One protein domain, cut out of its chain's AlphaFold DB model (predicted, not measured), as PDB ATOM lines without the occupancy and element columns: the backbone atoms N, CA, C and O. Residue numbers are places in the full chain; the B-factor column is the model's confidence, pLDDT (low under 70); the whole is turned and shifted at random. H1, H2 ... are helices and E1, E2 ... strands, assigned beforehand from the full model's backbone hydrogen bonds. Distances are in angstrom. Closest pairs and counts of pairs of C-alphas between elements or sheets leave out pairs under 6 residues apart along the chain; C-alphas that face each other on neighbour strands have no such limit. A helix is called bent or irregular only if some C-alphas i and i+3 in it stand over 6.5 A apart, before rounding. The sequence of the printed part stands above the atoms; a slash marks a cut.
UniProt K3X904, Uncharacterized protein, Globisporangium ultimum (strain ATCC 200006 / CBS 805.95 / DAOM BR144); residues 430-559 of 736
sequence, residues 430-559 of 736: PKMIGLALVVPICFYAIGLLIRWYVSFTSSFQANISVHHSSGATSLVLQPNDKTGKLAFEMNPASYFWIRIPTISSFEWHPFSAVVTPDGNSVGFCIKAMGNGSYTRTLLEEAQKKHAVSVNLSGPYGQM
ATOM      1  N   PRO A 430       8.246 -59.420  -6.360       92.50
ATOM      2  CA  PRO A 430       7.013 -59.516  -7.157       92.50
ATOM      3  C   PRO A 430       5.731 -59.683  -6.348       92.50
ATOM      4  O   PRO A 430       4.734 -59.021  -6.618       92.50
ATOM      5  N   LYS A 431       5.749 -60.535  -5.316       89.88
ATOM      6  CA  LYS A 431       4.562 -60.775  -4.480       89.88
ATOM      7  C   LYS A 431       4.217 -59.576  -3.594       89.88
ATOM      8  O   LYS A 431       3.044 -59.311  -3.376       89.88
ATOM      9  N   MET A 432       5.217 -58.855  -3.088       91.00
ATOM     10  CA  MET A 432       4.992 -57.718  -2.189       91.00
ATOM     11  C   MET A 432       4.663 -56.454  -2.982       91.00
ATOM     12  O   MET A 432       3.606 -55.856  -2.801       91.00
ATOM     13  N   ILE A 433       5.546 -56.071  -3.901       96.38
ATOM     14  CA  ILE A 433       5.415 -54.828  -4.661       96.38
ATOM     15  C   ILE A 433       4.308 -54.961  -5.710       96.38
ATOM     16  O   ILE A 433       3.470 -54.072  -5.822       96.38
ATOM     17  N   GLY A 434       4.239 -56.094  -6.417       94.88
ATOM     18  CA  GLY A 434       3.222 -56.328  -7.444       94.88
ATOM     19  C   GLY A 434       1.797 -56.242  -6.898       94.88
ATOM     20  O   GLY A 434       0.993 -55.499  -7.448       94.88
ATOM     21  N   LEU A 435       1.498 -56.923  -5.781       93.69
ATOM     22  CA  LEU A 435       0.165 -56.872  -5.161       93.69
ATOM     23  C   LEU A 435      -0.175 -55.480  -4.606       93.69
ATOM     24  O   LEU A 435      -1.300 -55.018  -4.775       93.69
ATOM     25  N   ALA A 436       0.785 -54.795  -3.978       95.81
ATOM     26  CA  ALA A 436       0.567 -53.460  -3.416       95.81
ATOM     27  C   ALA A 436       0.300 -52.394  -4.494       95.81
ATOM     28  O   ALA A 436      -0.448 -51.446  -4.260       95.81
ATOM     29  N   LEU A 437       0.889 -52.551  -5.685       96.00
ATOM     30  CA  LEU A 437       0.753 -51.595  -6.782       96.00
ATOM     31  C   LEU A 437      -0.439 -51.855  -7.711       96.00
ATOM     32  O   LEU A 437      -0.682 -51.015  -8.576       96.00
ATOM     33  N   VAL A 438      -1.219 -52.930  -7.527       95.12
ATOM     34  CA  VAL A 438      -2.392 -53.224  -8.378       95.12
ATOM     35  C   VAL A 438      -3.335 -52.023  -8.449       95.12
ATOM     36  O   VAL A 438      -3.595 -51.512  -9.534       95.12
ATOM     37  N   VAL A 439      -3.802 -51.519  -7.303       92.94
ATOM     38  CA  VAL A 439      -4.777 -50.414  -7.263       92.94
ATOM     39  C   VAL A 439      -4.210 -49.117  -7.872       92.94
ATOM     40  O   VAL A 439      -4.852 -48.568  -8.772       92.94
ATOM     41  N   PRO A 440      -3.014 -48.624  -7.477       94.06
ATOM     42  CA  PRO A 440      -2.424 -47.441  -8.105       94.06
ATOM     43  C   PRO A 440      -2.193 -47.576  -9.619       94.06
ATOM     44  O   PRO A 440      -2.481 -46.639 -10.367       94.06
ATOM     45  N   ILE A 441      -1.713 -48.736 -10.090       94.81
ATOM     46  CA  ILE A 441      -1.492 -48.991 -11.522       94.81
ATOM     47  C   ILE A 441      -2.825 -49.028 -12.273       94.81
ATOM     48  O   ILE A 441      -2.915 -48.440 -13.349       94.81
ATOM     49  N   CYS A 442      -3.871 -49.638 -11.708       93.94
ATOM     50  CA  CYS A 442      -5.208 -49.625 -12.298       93.94
ATOM     51  C   CYS A 442      -5.739 -48.195 -12.466       93.94
ATOM     52  O   CYS A 442      -6.188 -47.848 -13.556       93.94
ATOM     53  N   PHE A 443      -5.629 -47.333 -11.449       92.75
ATOM     54  CA  PHE A 443      -6.035 -45.926 -11.576       92.75
ATOM     55  C   PHE A 443      -5.244 -45.183 -12.653       92.75
ATOM     56  O   PHE A 443      -5.825 -44.443 -13.452       92.75
ATOM     57  N   TYR A 444      -3.927 -45.388 -12.702       92.06
ATOM     58  CA  TYR A 444      -3.088 -44.784 -13.730       92.06
ATOM     59  C   TYR A 444      -3.456 -45.277 -15.139       92.06
ATOM     60  O   TYR A 444      -3.581 -44.461 -16.057       92.06
ATOM     61  N   ALA A 445      -3.685 -46.583 -15.304       92.38
ATOM     62  CA  ALA A 445      -4.088 -47.202 -16.562       92.38
ATOM     63  C   ALA A 445      -5.463 -46.703 -17.027       92.38
ATOM     64  O   ALA A 445      -5.599 -46.303 -18.180       92.38
ATOM     65  N   ILE A 446      -6.453 -46.623 -16.132       91.81
ATOM     66  CA  ILE A 446      -7.770 -46.034 -16.426       91.81
ATOM     67  C   ILE A 446      -7.608 -44.583 -16.889       91.81
ATOM     68  O   ILE A 446      -8.163 -44.191 -17.913       91.81
ATOM     69  N   GLY A 447      -6.802 -43.786 -16.182       89.12
ATOM     70  CA  GLY A 447      -6.508 -42.412 -16.587       89.12
ATOM     71  C   GLY A 447      -5.854 -42.320 -17.967       89.12
ATOM     72  O   GLY A 447      -6.178 -41.420 -18.743       89.12
ATOM     73  N   LEU A 448      -4.955 -43.249 -18.300       88.31
ATOM     74  CA  LEU A 448      -4.334 -43.330 -19.623       88.31
ATOM     75  C   LEU A 448      -5.357 -43.678 -20.711       88.31
ATOM     76  O   LEU A 448      -5.383 -43.000 -21.736       88.31
ATOM     77  N   LEU A 449      -6.221 -44.666 -20.467       90.12
ATOM     78  CA  LEU A 449      -7.280 -45.070 -21.393       90.12
ATOM     79  C   LEU A 449      -8.280 -43.935 -21.644       90.12
ATOM     80  O   LEU A 449      -8.622 -43.679 -22.794       90.12
ATOM     81  N   ILE A 450      -8.678 -43.195 -20.600       86.38
ATOM     82  CA  ILE A 450      -9.535 -42.006 -20.740       86.38
ATOM     83  C   ILE A 450      -8.853 -40.956 -21.625       86.38
ATOM     84  O   ILE A 450      -9.481 -40.424 -22.535       86.38
ATOM     85  N   ARG A 451      -7.564 -40.667 -21.403       84.62
ATOM     86  CA  ARG A 451      -6.825 -39.693 -22.227       84.62
ATOM     87  C   ARG A 451      -6.697 -40.139 -23.680       84.62
ATOM     88  O   ARG A 451      -6.838 -39.309 -24.573       84.62
ATOM     89  N   TRP A 452      -6.443 -41.422 -23.924       85.06
ATOM     90  CA  TRP A 452      -6.431 -41.976 -25.276       85.06
ATOM     91  C   TRP A 452      -7.798 -41.846 -25.939       85.06
ATOM     92  O   TRP A 452      -7.879 -41.299 -27.031       85.06
ATOM     93  N   TYR A 453      -8.876 -42.234 -25.259       88.19
ATOM     94  CA  TYR A 453     -10.236 -42.077 -25.770       88.19
ATOM     95  C   TYR A 453     -10.571 -40.613 -26.115       88.19
ATOM     96  O   TYR A 453     -11.061 -40.322 -27.207       88.19
ATOM     97  N   VAL A 454     -10.243 -39.673 -25.224       82.25
ATOM     98  CA  VAL A 454     -10.439 -38.229 -25.442       82.25
ATOM     99  C   VAL A 454      -9.610 -37.723 -26.627       82.25
ATOM    100  O   VAL A 454     -10.119 -36.954 -27.438       82.25
ATOM    101  N   SER A 455      -8.375 -38.210 -26.801       79.12
ATOM    102  CA  SER A 455      -7.520 -37.855 -27.945       79.12
ATOM    103  C   SER A 455      -8.146 -38.177 -29.302       79.12
ATOM    104  O   SER A 455      -7.807 -37.510 -30.277       79.12
ATOM    105  N   PHE A 456      -9.004 -39.197 -29.385       81.06
ATOM    106  CA  PHE A 456      -9.663 -39.595 -30.633       81.06
ATOM    107  C   PHE A 456     -11.047 -38.968 -30.813       81.06
ATOM    108  O   PHE A 456     -11.507 -38.825 -31.940       81.06
ATOM    109  N   THR A 457     -11.717 -38.582 -29.725       85.06
ATOM    110  CA  THR A 457     -13.119 -38.127 -29.760       85.06
ATOM    111  C   THR A 457     -13.289 -36.616 -29.618       85.06
ATOM    112  O   THR A 457     -14.294 -36.070 -30.065       85.06
ATOM    113  N   SER A 458     -12.315 -35.921 -29.026       87.94
ATOM    114  CA  SER A 458     -12.378 -34.484 -28.726       87.94
ATOM    115  C   SER A 458     -11.496 -33.675 -29.676       87.94
ATOM    116  O   SER A 458     -10.558 -33.005 -29.247       87.94
ATOM    117  N   SER A 459     -11.764 -33.789 -30.981       91.94
ATOM    118  CA  SER A 459     -11.102 -33.011 -32.039       91.94
ATOM    119  C   SER A 459     -11.985 -31.850 -32.487       91.94
ATOM    120  O   SER A 459     -13.167 -32.044 -32.765       91.94
ATOM    121  N   PHE A 460     -11.397 -30.664 -32.588       94.44
ATOM    122  CA  PHE A 460     -12.066 -29.424 -32.965       94.44
ATOM    123  C   PHE A 460     -11.272 -28.722 -34.063       94.44
ATOM    124  O   PHE A 460     -10.043 -28.765 -34.067       94.44
ATOM    125  N   GLN A 461     -11.964 -28.053 -34.977       95.69
ATOM    126  CA  GLN A 461     -11.319 -27.110 -35.886       95.69
ATOM    127  C   GLN A 461     -11.173 -25.769 -35.171       95.69
ATOM    128  O   GLN A 461     -12.129 -25.293 -34.558       95.69
ATOM    129  N   ALA A 462      -9.982 -25.179 -35.231       96.06
ATOM    130  CA  ALA A 462      -9.690 -23.882 -34.639       96.06
ATOM    131  C   ALA A 462      -9.165 -22.922 -35.703       96.06
ATOM    132  O   ALA A 462      -8.290 -23.289 -36.489       96.06
ATOM    133  N   ASN A 463      -9.683 -21.699 -35.692       95.50
ATOM    134  CA  ASN A 463      -9.118 -20.581 -36.432       95.50
ATOM    135  C   ASN A 463      -7.907 -20.053 -35.659       95.50
ATOM    136  O   ASN A 463      -7.921 -20.025 -34.425       95.50
ATOM    137  N   ILE A 464      -6.865 -19.660 -36.384       94.25
ATOM    138  CA  ILE A 464      -5.602 -19.216 -35.798       94.25
ATOM    139  C   ILE A 464      -5.269 -17.801 -36.272       94.25
ATOM    140  O   ILE A 464      -5.348 -17.508 -37.465       94.25
ATOM    141  N   SER A 465      -4.902 -16.931 -35.336       91.94
ATOM    142  CA  SER A 465      -4.447 -15.565 -35.610       91.94
ATOM    143  C   SER A 465      -3.130 -15.282 -34.892       91.94
ATOM    144  O   SER A 465      -2.813 -15.865 -33.847       91.94
ATOM    145  N   VAL A 466      -2.310 -14.424 -35.503       92.38
ATOM    146  CA  VAL A 466      -0.954 -14.111 -35.047       92.38
ATOM    147  C   VAL A 466      -0.885 -12.673 -34.563       92.38
ATOM    148  O   VAL A 466      -1.126 -11.735 -35.316       92.38
ATOM    149  N   HIS A 467      -0.432 -12.509 -33.325       90.06
ATOM    150  CA  HIS A 467      -0.176 -11.219 -32.696       90.06
ATOM    151  C   HIS A 467       1.316 -10.894 -32.797       90.06
ATOM    152  O   HIS A 467       2.087 -11.167 -31.870       90.06
ATOM    153  N   HIS A 468       1.738 -10.356 -33.949       83.50
ATOM    154  CA  HIS A 468       3.154 -10.200 -34.324       83.50
ATOM    155  C   HIS A 468       4.003  -9.459 -33.283       83.50
ATOM    156  O   HIS A 468       5.107  -9.905 -32.975       83.50
ATOM    157  N   SER A 469       3.481  -8.372 -32.714       83.19
ATOM    158  CA  SER A 469       4.178  -7.555 -31.713       83.19
ATOM    159  C   SER A 469       4.496  -8.338 -30.436       83.19
ATOM    160  O   SER A 469       5.596  -8.260 -29.899       83.19
ATOM    161  N   SER A 470       3.548  -9.152 -29.970       85.00
ATOM    162  CA  SER A 470       3.667  -9.906 -28.720       85.00
ATOM    163  C   SER A 470       4.260 -11.306 -28.885       85.00
ATOM    164  O   SER A 470       4.596 -11.954 -27.881       85.00
ATOM    165  N   GLY A 471       4.389 -11.784 -30.126       90.19
ATOM    166  CA  GLY A 471       4.739 -13.169 -30.433       90.19
ATOM    167  C   GLY A 471       3.727 -14.160 -29.857       90.19
ATOM    168  O   GLY A 471       4.120 -15.244 -29.421       90.19
ATOM    169  N   ALA A 472       2.458 -13.761 -29.762       92.31
ATOM    170  CA  ALA A 472       1.375 -14.616 -29.302       92.31
ATOM    171  C   ALA A 472       0.543 -15.137 -30.478       92.31
ATOM    172  O   ALA A 472       0.503 -14.554 -31.560       92.31
ATOM    173  N   THR A 473      -0.119 -16.256 -30.239       94.94
ATOM    174  CA  THR A 473      -1.023 -16.914 -31.168       94.94
ATOM    175  C   THR A 473      -2.358 -17.100 -30.471       94.94
ATOM    176  O   THR A 473      -2.409 -17.708 -29.397       94.94
ATOM    177  N   SER A 474      -3.425 -16.604 -31.081       94.94
ATOM    178  CA  SER A 474      -4.787 -16.904 -30.653       94.94
ATOM    179  C   SER A 474      -5.290 -18.122 -31.416       94.94
ATOM    180  O   SER A 474      -5.163 -18.211 -32.635       94.94
ATOM    181  N   LEU A 475      -5.868 -19.068 -30.686       96.12
ATOM    182  CA  LEU A 475      -6.589 -20.215 -31.229       96.12
ATOM    183  C   LEU A 475      -8.041 -20.106 -30.789       96.12
ATOM    184  O   LEU A 475      -8.315 -20.239 -29.600       96.12
ATOM    185  N   VAL A 476      -8.966 -19.903 -31.718       96.69
ATOM    186  CA  VAL A 476     -10.406 -19.837 -31.425       96.69
ATOM    187  C   VAL A 476     -11.077 -21.047 -32.053       96.69
ATOM    188  O   VAL A 476     -11.001 -21.236 -33.267       96.69
ATOM    189  N   LEU A 477     -11.723 -21.894 -31.248       96.69
ATOM    190  CA  LEU A 477     -12.470 -23.028 -31.790       96.69
ATOM    191  C   LEU A 477     -13.616 -22.508 -32.665       96.69
ATOM    192  O   LEU A 477     -14.272 -21.524 -32.317       96.69
ATOM    193  N   GLN A 478     -13.880 -23.169 -33.788       95.44
ATOM    194  CA  GLN A 478     -14.971 -22.771 -34.672       95.44
ATOM    195  C   GLN A 478     -16.322 -22.922 -33.954       95.44
ATOM    196  O   GLN A 478     -16.603 -24.023 -33.467       95.44
ATOM    197  N   PRO A 479     -17.154 -21.862 -33.888       93.00
ATOM    198  CA  PRO A 479     -18.430 -21.903 -33.183       93.00
ATOM    199  C   PRO A 479     -19.362 -22.999 -33.711       93.00
ATOM    200  O   PRO A 479     -19.607 -23.108 -34.911       93.00
ATOM    201  N   ASN A 480     -19.871 -23.822 -32.801       91.62
ATOM    202  CA  ASN A 480     -20.923 -24.812 -33.017       91.62
ATOM    203  C   ASN A 480     -21.533 -25.217 -31.661       91.62
ATOM    204  O   ASN A 480     -21.028 -24.845 -30.601       91.62
ATOM    205  N   ASP A 481     -22.574 -26.051 -31.677       88.75
ATOM    206  CA  ASP A 481     -23.261 -26.496 -30.456       88.75
ATOM    207  C   ASP A 481     -22.319 -27.125 -29.416       88.75
ATOM    208  O   ASP A 481     -22.497 -26.936 -28.209       88.75
ATOM    209  N   LYS A 482     -21.282 -27.857 -29.855       90.31
ATOM    210  CA  LYS A 482     -20.319 -28.491 -28.942       90.31
ATOM    211  C   LYS A 482     -19.411 -27.459 -28.280       90.31
ATOM    212  O   LYS A 482     -19.127 -27.596 -27.092       90.31
ATOM    213  N   THR A 483     -18.943 -26.449 -29.015       93.25
ATOM    214  CA  THR A 483     -18.059 -25.408 -28.461       93.25
ATOM    215  C   THR A 483     -18.821 -24.438 -27.567       93.25
ATOM    216  O   THR A 483     -18.296 -24.072 -26.519       93.25
ATOM    217  N   GLY A 484     -20.067 -24.097 -27.907       91.25
ATOM    218  CA  GLY A 484     -20.936 -23.289 -27.046       91.25
ATOM    219  C   GLY A 484     -21.263 -24.017 -25.741       91.25
ATOM    220  O   GLY A 484     -21.129 -23.457 -24.655       91.25
ATOM    221  N   LYS A 485     -21.567 -25.321 -25.823       90.38
ATOM    222  CA  LYS A 485     -21.717 -26.170 -24.632       90.38
ATOM    223  C   LYS A 485     -20.452 -26.218 -23.783       90.38
ATOM    224  O   LYS A 485     -20.528 -26.088 -22.565       90.38
ATOM    225  N   LEU A 486     -19.289 -26.367 -24.417       91.06
ATOM    226  CA  LEU A 486     -18.007 -26.363 -23.717       91.06
ATOM    227  C   LEU A 486     -17.760 -25.035 -22.982       91.06
ATOM    228  O   LEU A 486     -17.318 -25.060 -21.834       91.06
ATOM    229  N   ALA A 487     -18.075 -23.904 -23.619       91.88
ATOM    230  CA  ALA A 487     -17.958 -22.569 -23.037       91.88
ATOM    231  C   ALA A 487     -18.885 -22.365 -21.827       91.88
ATOM    232  O   ALA A 487     -18.477 -21.767 -20.833       91.88
ATOM    233  N   PHE A 488     -20.105 -22.905 -21.886       87.81
ATOM    234  CA  PHE A 488     -21.085 -22.832 -20.800       87.81
ATOM    235  C   PHE A 488     -20.756 -23.750 -19.605       87.81
ATOM    236  O   PHE A 488     -21.011 -23.412 -18.443       87.81
ATOM    237  N   GLU A 489     -20.215 -24.943 -19.870       87.19
ATOM    238  CA  GLU A 489     -19.962 -25.958 -18.839       87.19
ATOM    239  C   GLU A 489     -18.613 -25.798 -18.128       87.19
ATOM    240  O   GLU A 489     -18.473 -26.257 -16.991       87.19
ATOM    241  N   MET A 490     -17.613 -25.181 -18.768       87.62
ATOM    242  CA  MET A 490     -16.284 -25.026 -18.172       87.62
ATOM    243  C   MET A 490     -16.310 -24.148 -16.910       87.62
ATOM    244  O   MET A 490     -16.994 -23.130 -16.845       87.62
ATOM    245  N   ASN A 491     -15.510 -24.517 -15.904       86.19
ATOM    246  CA  ASN A 491     -15.354 -23.699 -14.701       86.19
ATOM    247  C   ASN A 491     -14.570 -22.408 -15.017       86.19
ATOM    248  O   ASN A 491     -13.749 -22.400 -15.945       86.19
ATOM    249  N   PRO A 492     -14.715 -21.345 -14.211       84.31
ATOM    250  CA  PRO A 492     -13.810 -20.208 -14.290       84.31
ATOM    251  C   PRO A 492     -12.365 -20.623 -14.017       84.31
ATOM    252  O   PRO A 492     -12.124 -21.538 -13.221       84.31
ATOM    253  N   ALA A 493     -11.415 -19.944 -14.671       84.81
ATOM    254  CA  ALA A 493      -9.990 -20.285 -14.618       84.81
ATOM    255  C   ALA A 493      -9.689 -21.735 -15.065       84.81
ATOM    256  O   ALA A 493      -8.763 -22.386 -14.573       84.81
ATOM    257  N   SER A 494     -10.503 -22.279 -15.979       89.94
ATOM    258  CA  SER A 494     -10.214 -23.587 -16.565       89.94
ATOM    259  C   SER A 494      -9.102 -23.501 -17.606       89.94
ATOM    260  O   SER A 494      -8.951 -22.515 -18.328       89.94
ATOM    261  N   TYR A 495      -8.372 -24.595 -17.746       91.62
ATOM    262  CA  TYR A 495      -7.370 -24.807 -18.774       91.62
ATOM    263  C   TYR A 495      -7.576 -26.178 -19.424       91.62
ATOM    264  O   TYR A 495      -8.243 -27.062 -18.876       91.62
ATOM    265  N   PHE A 496      -6.999 -26.370 -20.604       92.00
ATOM    266  CA  PHE A 496      -7.045 -27.641 -21.323       92.00
ATOM    267  C   PHE A 496      -5.638 -28.083 -21.671       92.00
ATOM    268  O   PHE A 496      -4.782 -27.257 -21.974       92.00
ATOM    269  N   TRP A 497      -5.414 -29.393 -21.659       90.56
ATOM    270  CA  TRP A 497      -4.276 -29.972 -22.359       90.56
ATOM    271  C   TRP A 497      -4.625 -30.015 -23.840       90.56
ATOM    272  O   TRP A 497      -5.643 -30.594 -24.223       90.56
ATOM    273  N   ILE A 498      -3.773 -29.403 -24.650       92.25
ATOM    274  CA  ILE A 498      -3.969 -29.234 -26.080       92.25
ATOM    275  C   ILE A 498      -2.918 -30.037 -26.828       92.25
ATOM    276  O   ILE A 498      -1.730 -29.957 -26.514       92.25
ATOM    277  N   ARG A 499      -3.368 -30.776 -27.841       92.00
ATOM    278  CA  ARG A 499      -2.509 -31.363 -28.869       92.00
ATOM    279  C   ARG A 499      -2.917 -30.822 -30.228       92.00
ATOM    280  O   ARG A 499      -4.089 -30.876 -30.592       92.00
ATOM    281  N   ILE A 500      -1.934 -30.366 -30.991       93.31
ATOM    282  CA  ILE A 500      -2.095 -29.894 -32.369       93.31
ATOM    283  C   ILE A 500      -1.317 -30.863 -33.268       93.31
ATOM    284  O   ILE A 500      -0.088 -30.767 -33.323       93.31
ATOM    285  N   PRO A 501      -1.991 -31.816 -33.945       91.25
ATOM    286  CA  PRO A 501      -1.329 -32.891 -34.688       91.25
ATOM    287  C   PRO A 501      -0.386 -32.413 -35.794       91.25
ATOM    288  O   PRO A 501       0.575 -33.104 -36.109       91.25
ATOM    289  N   THR A 502      -0.626 -31.228 -36.366       90.75
ATOM    290  CA  THR A 502       0.261 -30.634 -37.379       90.75
ATOM    291  C   THR A 502       1.597 -30.151 -36.814       90.75
ATOM    292  O   THR A 502       2.503 -29.888 -37.593       90.75
ATOM    293  N   ILE A 503       1.716 -30.015 -35.488       90.12
ATOM    294  CA  ILE A 503       2.946 -29.616 -34.787       90.12
ATOM    295  C   ILE A 503       3.595 -30.837 -34.141       90.12
ATOM    296  O   ILE A 503       4.780 -31.087 -34.331       90.12
ATOM    297  N   SER A 504       2.816 -31.614 -33.381       88.06
ATOM    298  CA  SER A 504       3.283 -32.853 -32.760       88.06
ATOM    299  C   SER A 504       2.139 -33.847 -32.591       88.06
ATOM    300  O   SER A 504       1.069 -33.525 -32.067       88.06
ATOM    301  N   SER A 505       2.388 -35.097 -32.982       85.31
ATOM    302  CA  SER A 505       1.426 -36.196 -32.854       85.31
ATOM    303  C   SER A 505       1.256 -36.695 -31.416       85.31
ATOM    304  O   SER A 505       0.262 -37.366 -31.126       85.31
ATOM    305  N   PHE A 506       2.191 -36.383 -30.511       81.12
ATOM    306  CA  PHE A 506       2.253 -36.995 -29.175       81.12
ATOM    307  C   PHE A 506       2.341 -35.996 -28.021       81.12
ATOM    308  O   PHE A 506       2.037 -36.371 -26.883       81.12
ATOM    309  N   GLU A 507       2.756 -34.758 -28.276       85.06
ATOM    310  CA  GLU A 507       2.890 -33.751 -27.227       85.06
ATOM    311  C   GLU A 507       1.549 -33.118 -26.874       85.06
ATOM    312  O   GLU A 507       0.765 -32.727 -27.737       85.06
ATOM    313  N   TRP A 508       1.311 -33.009 -25.572       87.25
ATOM    314  CA  TRP A 508       0.163 -32.321 -25.011       87.25
ATOM    315  C   TRP A 508       0.684 -31.211 -24.115       87.25
ATOM    316  O   TRP A 508       1.473 -31.489 -23.212       87.25
ATOM    317  N   HIS A 509       0.201 -29.990 -24.321       87.38
ATOM    318  CA  HIS A 509       0.626 -28.815 -23.563       87.38
ATOM    319  C   HIS A 509      -0.591 -28.116 -22.944       87.38
ATOM    320  O   HIS A 509      -1.606 -27.955 -23.622       87.38
ATOM    321  N   PRO A 510      -0.553 -27.748 -21.658       89.25
ATOM    322  CA  PRO A 510      -1.690 -27.130 -20.988       89.25
ATOM    323  C   PRO A 510      -1.736 -25.602 -21.175       89.25
ATOM    324  O   PRO A 510      -0.754 -24.909 -20.908       89.25
ATOM    325  N   PHE A 511      -2.904 -25.081 -21.558       92.12
ATOM    326  CA  PHE A 511      -3.153 -23.650 -21.775       92.12
ATOM    327  C   PHE A 511      -4.491 -23.212 -21.168       92.12
ATOM    328  O   PHE A 511      -5.486 -23.936 -21.278       92.12
ATOM    329  N   SER A 512      -4.517 -22.033 -20.534       93.31
ATOM    330  CA  SER A 512      -5.748 -21.406 -20.032       93.31
ATOM    331  C   SER A 512      -6.756 -21.218 -21.162       93.31
ATOM    332  O   SER A 512      -6.403 -20.718 -22.229       93.31
ATOM    333  N   ALA A 513      -8.006 -21.593 -20.906       94.81
ATOM    334  CA  ALA A 513      -9.104 -21.404 -21.841       94.81
ATOM    335  C   ALA A 513      -9.843 -20.093 -21.570       94.81
ATOM    336  O   ALA A 513     -10.095 -19.716 -20.421       94.81
ATOM    337  N   VAL A 514     -10.256 -19.444 -22.653       95.19
ATOM    338  CA  VAL A 514     -11.045 -18.214 -22.644       95.19
ATOM    339  C   VAL A 514     -12.373 -18.470 -23.319       95.19
ATOM    340  O   VAL A 514     -12.404 -18.940 -24.452       95.19
ATOM    341  N   VAL A 515     -13.471 -18.161 -22.635       94.75
ATOM    342  CA  VAL A 515     -14.785 -18.084 -23.285       94.75
ATOM    343  C   VAL A 515     -14.792 -16.871 -24.208       94.75
ATOM    344  O   VAL A 515     -14.400 -15.782 -23.781       94.75
ATOM    345  N   THR A 516     -15.202 -17.051 -25.462       94.25
ATOM    346  CA  THR A 516     -15.278 -15.949 -26.430       94.25
ATOM    347  C   THR A 516     -16.304 -14.893 -25.988       94.25
ATOM    348  O   THR A 516     -17.238 -15.216 -25.252       94.25
ATOM    349  N   PRO A 517     -16.171 -13.618 -26.405       90.69
ATOM    350  CA  PRO A 517     -17.072 -12.546 -25.965       90.69
ATOM    351  C   PRO A 517     -18.541 -12.764 -26.350       90.69
ATOM    352  O   PRO A 517     -19.437 -12.190 -25.743       90.69
ATOM    353  N   ASP A 518     -18.820 -13.572 -27.361       87.75
ATOM    354  CA  ASP A 518     -20.177 -13.939 -27.763       87.75
ATOM    355  C   ASP A 518     -20.734 -15.151 -26.989       87.75
ATOM    356  O   ASP A 518     -21.926 -15.420 -27.061       87.75
ATOM    357  N   GLY A 519     -19.896 -15.874 -26.236       88.50
ATOM    358  CA  GLY A 519     -20.286 -17.056 -25.463       88.50
ATOM    359  C   GLY A 519     -20.455 -18.343 -26.264       88.50
ATOM    360  O   GLY A 519     -20.792 -19.372 -25.681       88.50
ATOM    361  N   ASN A 520     -20.201 -18.320 -27.575       89.88
ATOM    362  CA  ASN A 520     -20.481 -19.451 -28.466       89.88
ATOM    363  C   ASN A 520     -19.289 -20.398 -28.649       89.88
ATOM    364  O   ASN A 520     -19.399 -21.445 -29.301       89.88
ATOM    365  N   SER A 521     -18.123 -20.040 -28.111       94.75
ATOM    366  CA  SER A 521     -16.921 -20.840 -28.271       94.75
ATOM    367  C   SER A 521     -15.896 -20.635 -27.155       94.75
ATOM    368  O   SER A 521     -16.068 -19.862 -26.212       94.75
ATOM    369  N   VAL A 522     -14.808 -21.386 -27.274       95.94
ATOM    370  CA  VAL A 522     -13.637 -21.334 -26.404       95.94
ATOM    371  C   VAL A 522     -12.421 -21.034 -27.267       95.94
ATOM    372  O   VAL A 522     -12.326 -21.495 -28.405       95.94
ATOM    373  N   GLY A 523     -11.461 -20.299 -26.726       96.31
ATOM    374  CA  GLY A 523     -10.155 -20.155 -27.341       96.31
ATOM    375  C   GLY A 523      -9.013 -20.062 -26.343       96.31
ATOM    376  O   GLY A 523      -9.192 -20.222 -25.135       96.31
ATOM    377  N   PHE A 524      -7.818 -19.861 -26.881       96.31
ATOM    378  CA  PHE A 524      -6.554 -19.937 -26.163       96.31
ATOM    379  C   PHE A 524      -5.612 -18.858 -26.685       96.31
ATOM    380  O   PHE A 524      -5.411 -18.753 -27.891       96.31
ATOM    381  N   CYS A 525      -4.995 -18.104 -25.778       95.19
ATOM    382  CA  CYS A 525      -3.918 -17.177 -26.105       95.19
ATOM    383  C   CYS A 525      -2.580 -17.801 -25.698       95.19
ATOM    384  O   CYS A 525      -2.307 -18.004 -24.513       95.19
ATOM    385  N   ILE A 526      -1.742 -18.125 -26.682       94.12
ATOM    386  CA  ILE A 526      -0.503 -18.882 -26.492       94.12
ATOM    387  C   ILE A 526       0.684 -18.010 -26.877       94.12
ATOM    388  O   ILE A 526       0.855 -17.647 -28.035       94.12
ATOM    389  N   LYS A 527       1.544 -17.690 -25.908       91.12
ATOM    390  CA  LYS A 527       2.779 -16.944 -26.164       91.12
ATOM    391  C   LYS A 527       3.892 -17.886 -26.627       91.12
ATOM    392  O   LYS A 527       4.132 -18.905 -25.980       91.12
ATOM    393  N   ALA A 528       4.606 -17.520 -27.691       90.94
ATOM    394  CA  ALA A 528       5.789 -18.251 -28.126       90.94
ATOM    395  C   ALA A 528       6.923 -18.155 -27.093       90.94
ATOM    396  O   ALA A 528       7.267 -17.070 -26.612       90.94
ATOM    397  N   MET A 529       7.507 -19.307 -26.778       85.75
ATOM    398  CA  MET A 529       8.647 -19.455 -25.874       85.75
ATOM    399  C   MET A 529       9.957 -19.592 -26.675       85.75
ATOM    400  O   MET A 529      10.019 -19.211 -27.843       85.75
ATOM    401  N   GLY A 530      11.028 -20.085 -26.042       78.75
ATOM    402  CA  GLY A 530      12.366 -20.171 -26.640       78.75
ATOM    403  C   GLY A 530      12.433 -20.941 -27.968       78.75
ATOM    404  O   GLY A 530      11.516 -21.681 -28.336       78.75
ATOM    405  N   ASN A 531      13.545 -20.767 -28.684       80.69
ATOM    406  CA  ASN A 531      13.783 -21.407 -29.979       80.69
ATOM    407  C   ASN A 531      13.640 -22.933 -29.891       80.69
ATOM    408  O   ASN A 531      14.104 -23.548 -28.931       80.69
ATOM    409  N   GLY A 532      12.995 -23.527 -30.896       80.06
ATOM    410  CA  GLY A 532      12.735 -24.969 -30.948       80.06
ATOM    411  C   GLY A 532      11.664 -25.471 -29.971       80.06
ATOM    412  O   GLY A 532      11.462 -26.676 -29.880       80.06
ATOM    413  N   SER A 533      10.980 -24.587 -29.233       84.75
ATOM    414  CA  SER A 533       9.858 -24.983 -28.373       84.75
ATOM    415  C   SER A 533       8.574 -25.230 -29.168       84.75
ATOM    416  O   SER A 533       8.316 -24.559 -30.168       84.75
ATOM    417  N   TYR A 534       7.701 -26.095 -28.641       88.31
ATOM    418  CA  TYR A 534       6.367 -26.372 -29.193       88.31
ATOM    419  C   TYR A 534       5.572 -25.099 -29.531       88.31
ATOM    420  O   TYR A 534       5.041 -24.938 -30.627       88.31
ATOM    421  N   THR A 535       5.533 -24.146 -28.594       90.88
ATOM    422  CA  THR A 535       4.819 -22.867 -28.761       90.88
ATOM    423  C   THR A 535       5.436 -21.954 -29.824       90.88
ATOM    424  O   THR A 535       4.730 -21.141 -30.413       90.88
ATOM    425  N   ARG A 536       6.745 -22.074 -30.086       91.19
ATOM    426  CA  ARG A 536       7.413 -21.316 -31.146       91.19
ATOM    427  C   ARG A 536       7.090 -21.904 -32.516       91.19
ATOM    428  O   ARG A 536       6.746 -21.152 -33.421       91.19
ATOM    429  N   THR A 537       7.103 -23.230 -32.635       91.69
ATOM    430  CA  THR A 537       6.655 -23.925 -33.851       91.69
ATOM    431  C   THR A 537       5.180 -23.645 -34.146       91.69
ATOM    432  O   THR A 537       4.820 -23.453 -35.303       91.69
ATOM    433  N   LEU A 538       4.331 -23.533 -33.115       93.06
ATOM    434  CA  LEU A 538       2.944 -23.084 -33.277       93.06
ATOM    435  C   LEU A 538       2.856 -21.703 -33.926       93.06
ATOM    436  O   LEU A 538       2.104 -21.542 -34.882       93.06
ATOM    437  N   LEU A 539       3.624 -20.728 -33.438       93.62
ATOM    438  CA  LEU A 539       3.645 -19.379 -34.005       93.62
ATOM    439  C   LEU A 539       4.096 -19.382 -35.476       93.62
ATOM    440  O   LEU A 539       3.522 -18.674 -36.297       93.62
ATOM    441  N   GLU A 540       5.103 -20.183 -35.820       92.19
ATOM    442  CA  GLU A 540       5.621 -20.303 -37.191       92.19
ATOM    443  C   GLU A 540       4.623 -20.991 -38.137       92.19
ATOM    444  O   GLU A 540       4.506 -20.610 -39.301       92.19
ATOM    445  N   GLU A 541       3.867 -21.978 -37.651       90.75
ATOM    446  CA  GLU A 541       2.789 -22.608 -38.424       90.75
ATOM    447  C   GLU A 541       1.560 -21.698 -38.559       90.75
ATOM    448  O   GLU A 541       0.931 -21.676 -39.619       90.75
ATOM    449  N   ALA A 542       1.250 -20.904 -37.531       90.69
ATOM    450  CA  ALA A 542       0.168 -19.918 -37.537       90.69
ATOM    451  C   ALA A 542       0.353 -18.823 -38.595       90.69
ATOM    452  O   ALA A 542      -0.619 -18.265 -39.087       90.69
ATOM    453  N   GLN A 543       1.599 -18.532 -38.976       89.38
ATOM    454  CA  GLN A 543       1.902 -17.592 -40.058       89.38
ATOM    455  C   GLN A 543       1.579 -18.154 -41.450       89.38
ATOM    456  O   GLN A 543       1.465 -17.389 -42.402       89.38
ATOM    457  N   LYS A 544       1.454 -19.481 -41.588       90.50
ATOM    458  CA  LYS A 544       1.257 -20.161 -42.880       90.50
ATOM    459  C   LYS A 544      -0.171 -20.658 -43.088       90.50
ATOM    460  O   LYS A 544      -0.583 -20.879 -44.223       90.50
ATOM    461  N   LYS A 545      -0.899 -20.929 -42.003       87.62
ATOM    462  CA  LYS A 545      -2.232 -21.544 -42.017       87.62
ATOM    463  C   LYS A 545      -3.201 -20.680 -41.229       87.62
ATOM    464  O   LYS A 545      -2.832 -20.163 -40.188       87.62
ATOM    465  N   HIS A 546      -4.453 -20.623 -41.677       88.50
ATOM    466  CA  HIS A 546      -5.532 -19.899 -40.986       88.50
ATOM    467  C   HIS A 546      -6.432 -20.802 -40.129       88.50
ATOM    468  O   HIS A 546      -7.216 -20.307 -39.320       88.50
ATOM    469  N   ALA A 547      -6.306 -22.124 -40.264       92.88
ATOM    470  CA  ALA A 547      -7.035 -23.085 -39.448       92.88
ATOM    471  C   ALA A 547      -6.202 -24.342 -39.178       92.88
ATOM    472  O   ALA A 547      -5.437 -24.799 -40.033       92.88
ATOM    473  N   VAL A 548      -6.378 -24.919 -37.990       94.56
ATOM    474  CA  VAL A 548      -5.714 -26.154 -37.555       94.56
ATOM    475  C   VAL A 548      -6.689 -27.058 -36.807       94.56
ATOM    476  O   VAL A 548      -7.645 -26.591 -36.190       94.56
ATOM    477  N   SER A 549      -6.443 -28.368 -36.853       94.38
ATOM    478  CA  SER A 549      -7.169 -29.316 -36.007       94.38
ATOM    479  C   SER A 549      -6.524 -29.374 -34.627       94.38
ATOM    480  O   SER A 549      -5.299 -29.456 -34.507       94.38
ATOM    481  N   VAL A 550      -7.347 -29.334 -33.588       94.62
ATOM    482  CA  VAL A 550      -6.927 -29.241 -32.193       94.62
ATOM    483  C   VAL A 550      -7.645 -30.310 -31.382       94.62
ATOM    484  O   VAL A 550      -8.872 -30.389 -31.389       94.62
ATOM    485  N   ASN A 551      -6.892 -31.126 -30.650       94.25
ATOM    486  CA  ASN A 551      -7.456 -32.050 -29.676       94.25
ATOM    487  C   ASN A 551      -7.403 -31.448 -28.281       94.25
ATOM    488  O   ASN A 551      -6.359 -30.952 -27.854       94.25
ATOM    489  N   LEU A 552      -8.518 -31.548 -27.562       92.69
ATOM    490  CA  LEU A 552      -8.663 -30.993 -26.224       92.69
ATOM    491  C   LEU A 552      -8.885 -32.098 -25.199       92.69
ATOM    492  O   LEU A 552      -9.740 -32.960 -25.372       92.69
ATOM    493  N   SER A 553      -8.147 -32.027 -24.098       89.81
ATOM    494  CA  SER A 553      -8.392 -32.813 -22.895       89.81
ATOM    495  C   SER A 553      -8.632 -31.862 -21.727       89.81
ATOM    496  O   SER A 553      -7.795 -31.007 -21.430       89.81
ATOM    497  N   GLY A 554      -9.796 -31.978 -21.088       86.69
ATOM    498  CA  GLY A 554     -10.267 -31.059 -20.052       86.69
ATOM    499  C   GLY A 554     -11.798 -30.977 -20.017       86.69
ATOM    500  O   GLY A 554     -12.456 -31.916 -20.477       86.69
ATOM    501  N   PRO A 555     -12.382 -29.905 -19.457       88.50
ATOM    502  CA  PRO A 555     -11.702 -28.819 -18.745       88.50
ATOM    503  C   PRO A 555     -11.004 -29.317 -17.470       88.50
ATOM    504  O   PRO A 555     -11.500 -30.214 -16.783       88.50
ATOM    505  N   TYR A 556      -9.846 -28.735 -17.174       85.50
ATOM    506  CA  TYR A 556      -9.149 -28.839 -15.893       85.50
ATOM    507  C   TYR A 556      -9.122 -27.469 -15.224       85.50
ATOM    508  O   TYR A 556      -9.330 -26.461 -15.882       85.50
ATOM    509  N   GLY A 557      -8.813 -27.424 -13.931       79.81
ATOM    510  CA  GLY A 557      -8.825 -26.177 -13.174       79.81
ATOM    511  C   GLY A 557     -10.186 -25.907 -12.538       79.81
ATOM    512  O   GLY A 557     -11.249 -26.231 -13.062       79.81
ATOM    513  N   GLN A 558     -10.122 -25.370 -11.328       78.12
ATOM    514  CA  GLN A 558     -11.280 -24.912 -10.583       78.12
ATOM    515  C   GLN A 558     -10.789 -23.810  -9.661       78.12
ATOM    516  O   GLN A 558      -9.905 -24.039  -8.821       78.12
ATOM    517  N   MET A 559     -11.340 -22.611  -9.840       80.50
ATOM    518  CA  MET A 559     -11.041 -21.505  -8.950       80.50
ATOM    519  C   MET A 559     -11.425 -21.893  -7.524       80.50
ATOM    520  O   MET A 559     -12.470 -22.485  -7.263       80.50
TER     521      MET A 559
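This is residues 430 to 559 of the 736 residues of an uncharacterized protein of Globisporangium ultimum (strain ATCC 200006 / CBS 805.95 / DAOM BR144) (UniProt K3X904). A six-stranded sheet is curled like part of a barrel, with its edge strands E4 and E5 coming together so that it is nearly closed, and the long helix H1 sticks out from this body as an arm with residues 430 to 449. Two short helices, H2 and H3, pack on opposite faces of the sheet. The printed part has 130 residues, in the order H1 E1 E2 H2 E3 E4 E5 H3 E6; the sheet order is E4 E3 E6 E1 E2 E5, all antiparallel, and the class is mixed, helices and strands. The whole is only just loose, close to compact, with a radius of gyration of the C-alphas of 17.1 A, and spans 59 by 36 by 27 A.

Find C-alpha 430 at (7.013, -59.516, -7.157); from there H1 runs 37.1 A through residues 430 to 457. It is irregular, with C-alphas 436 and 439 7.3 A apart, and has a kink of 49 degrees near residue 439. Next come E1, residues 459 to 467, 24.4 A long, and E2, residues 472 to 477. H2, residues 481 to 489, leads to E3, residues 495 to 499, E4, residues 509 to 512, and E5, residues 522 to 527. H3 is residues 534 to 542. E6, residues 547 to 556, runs 24.3 A to C-alpha 556 at (-9.149, -28.839, -15.893).

Begin with the folded sheet, one sheet bent back on itself into two leaves that face each other: E4 and E3 face E1, E2 and E5, with E6 as the hinge. E6 bends by 60 degrees at residue 553; look for N 548 and O 462 of E1 at 2.9 A, and N 553 and O 497 of E3 at 2.9 A. In the hairpin E1 and E2, N 465 and O 474 are 3.0 A apart; between the antiparallel neighbours E2 and E5, N 475 and O 524 are within hydrogen-bond range at 2.8 A. In the hairpin E3 and E4, N 496 and O 511 are 2.9 A apart. The closest C-alphas of E4 and E5 are those of Ser 512 and Phe 524, 6.4 A. H3 has a height over the sheet of 7.6 A, only just over E2 and E5 with 3 C-alphas on each, and runs across the strands, at 70 degrees to E2 on the local plane. H2 is on the opposite face at a height of 8.7 A; its closest C-alphas to E5 are those of Ala 487 and Val 522, 5.6 A. H1 only grazes the sheet with residues 450 to 457. Every O i to N i+4 pair is within hydrogen-bond range in H2 and H3, and 21 of 24 are in H1.

The C-alphas of Lys 431 and Ser 469, the two farthest apart, are 59.8 A apart. Without residues 430 to 449, the body spans 35 by 31 by 26 A. The printed part has no cut, and no link is long. The mean pLDDT of the printed part is 90.3, and no printed residue is under 70.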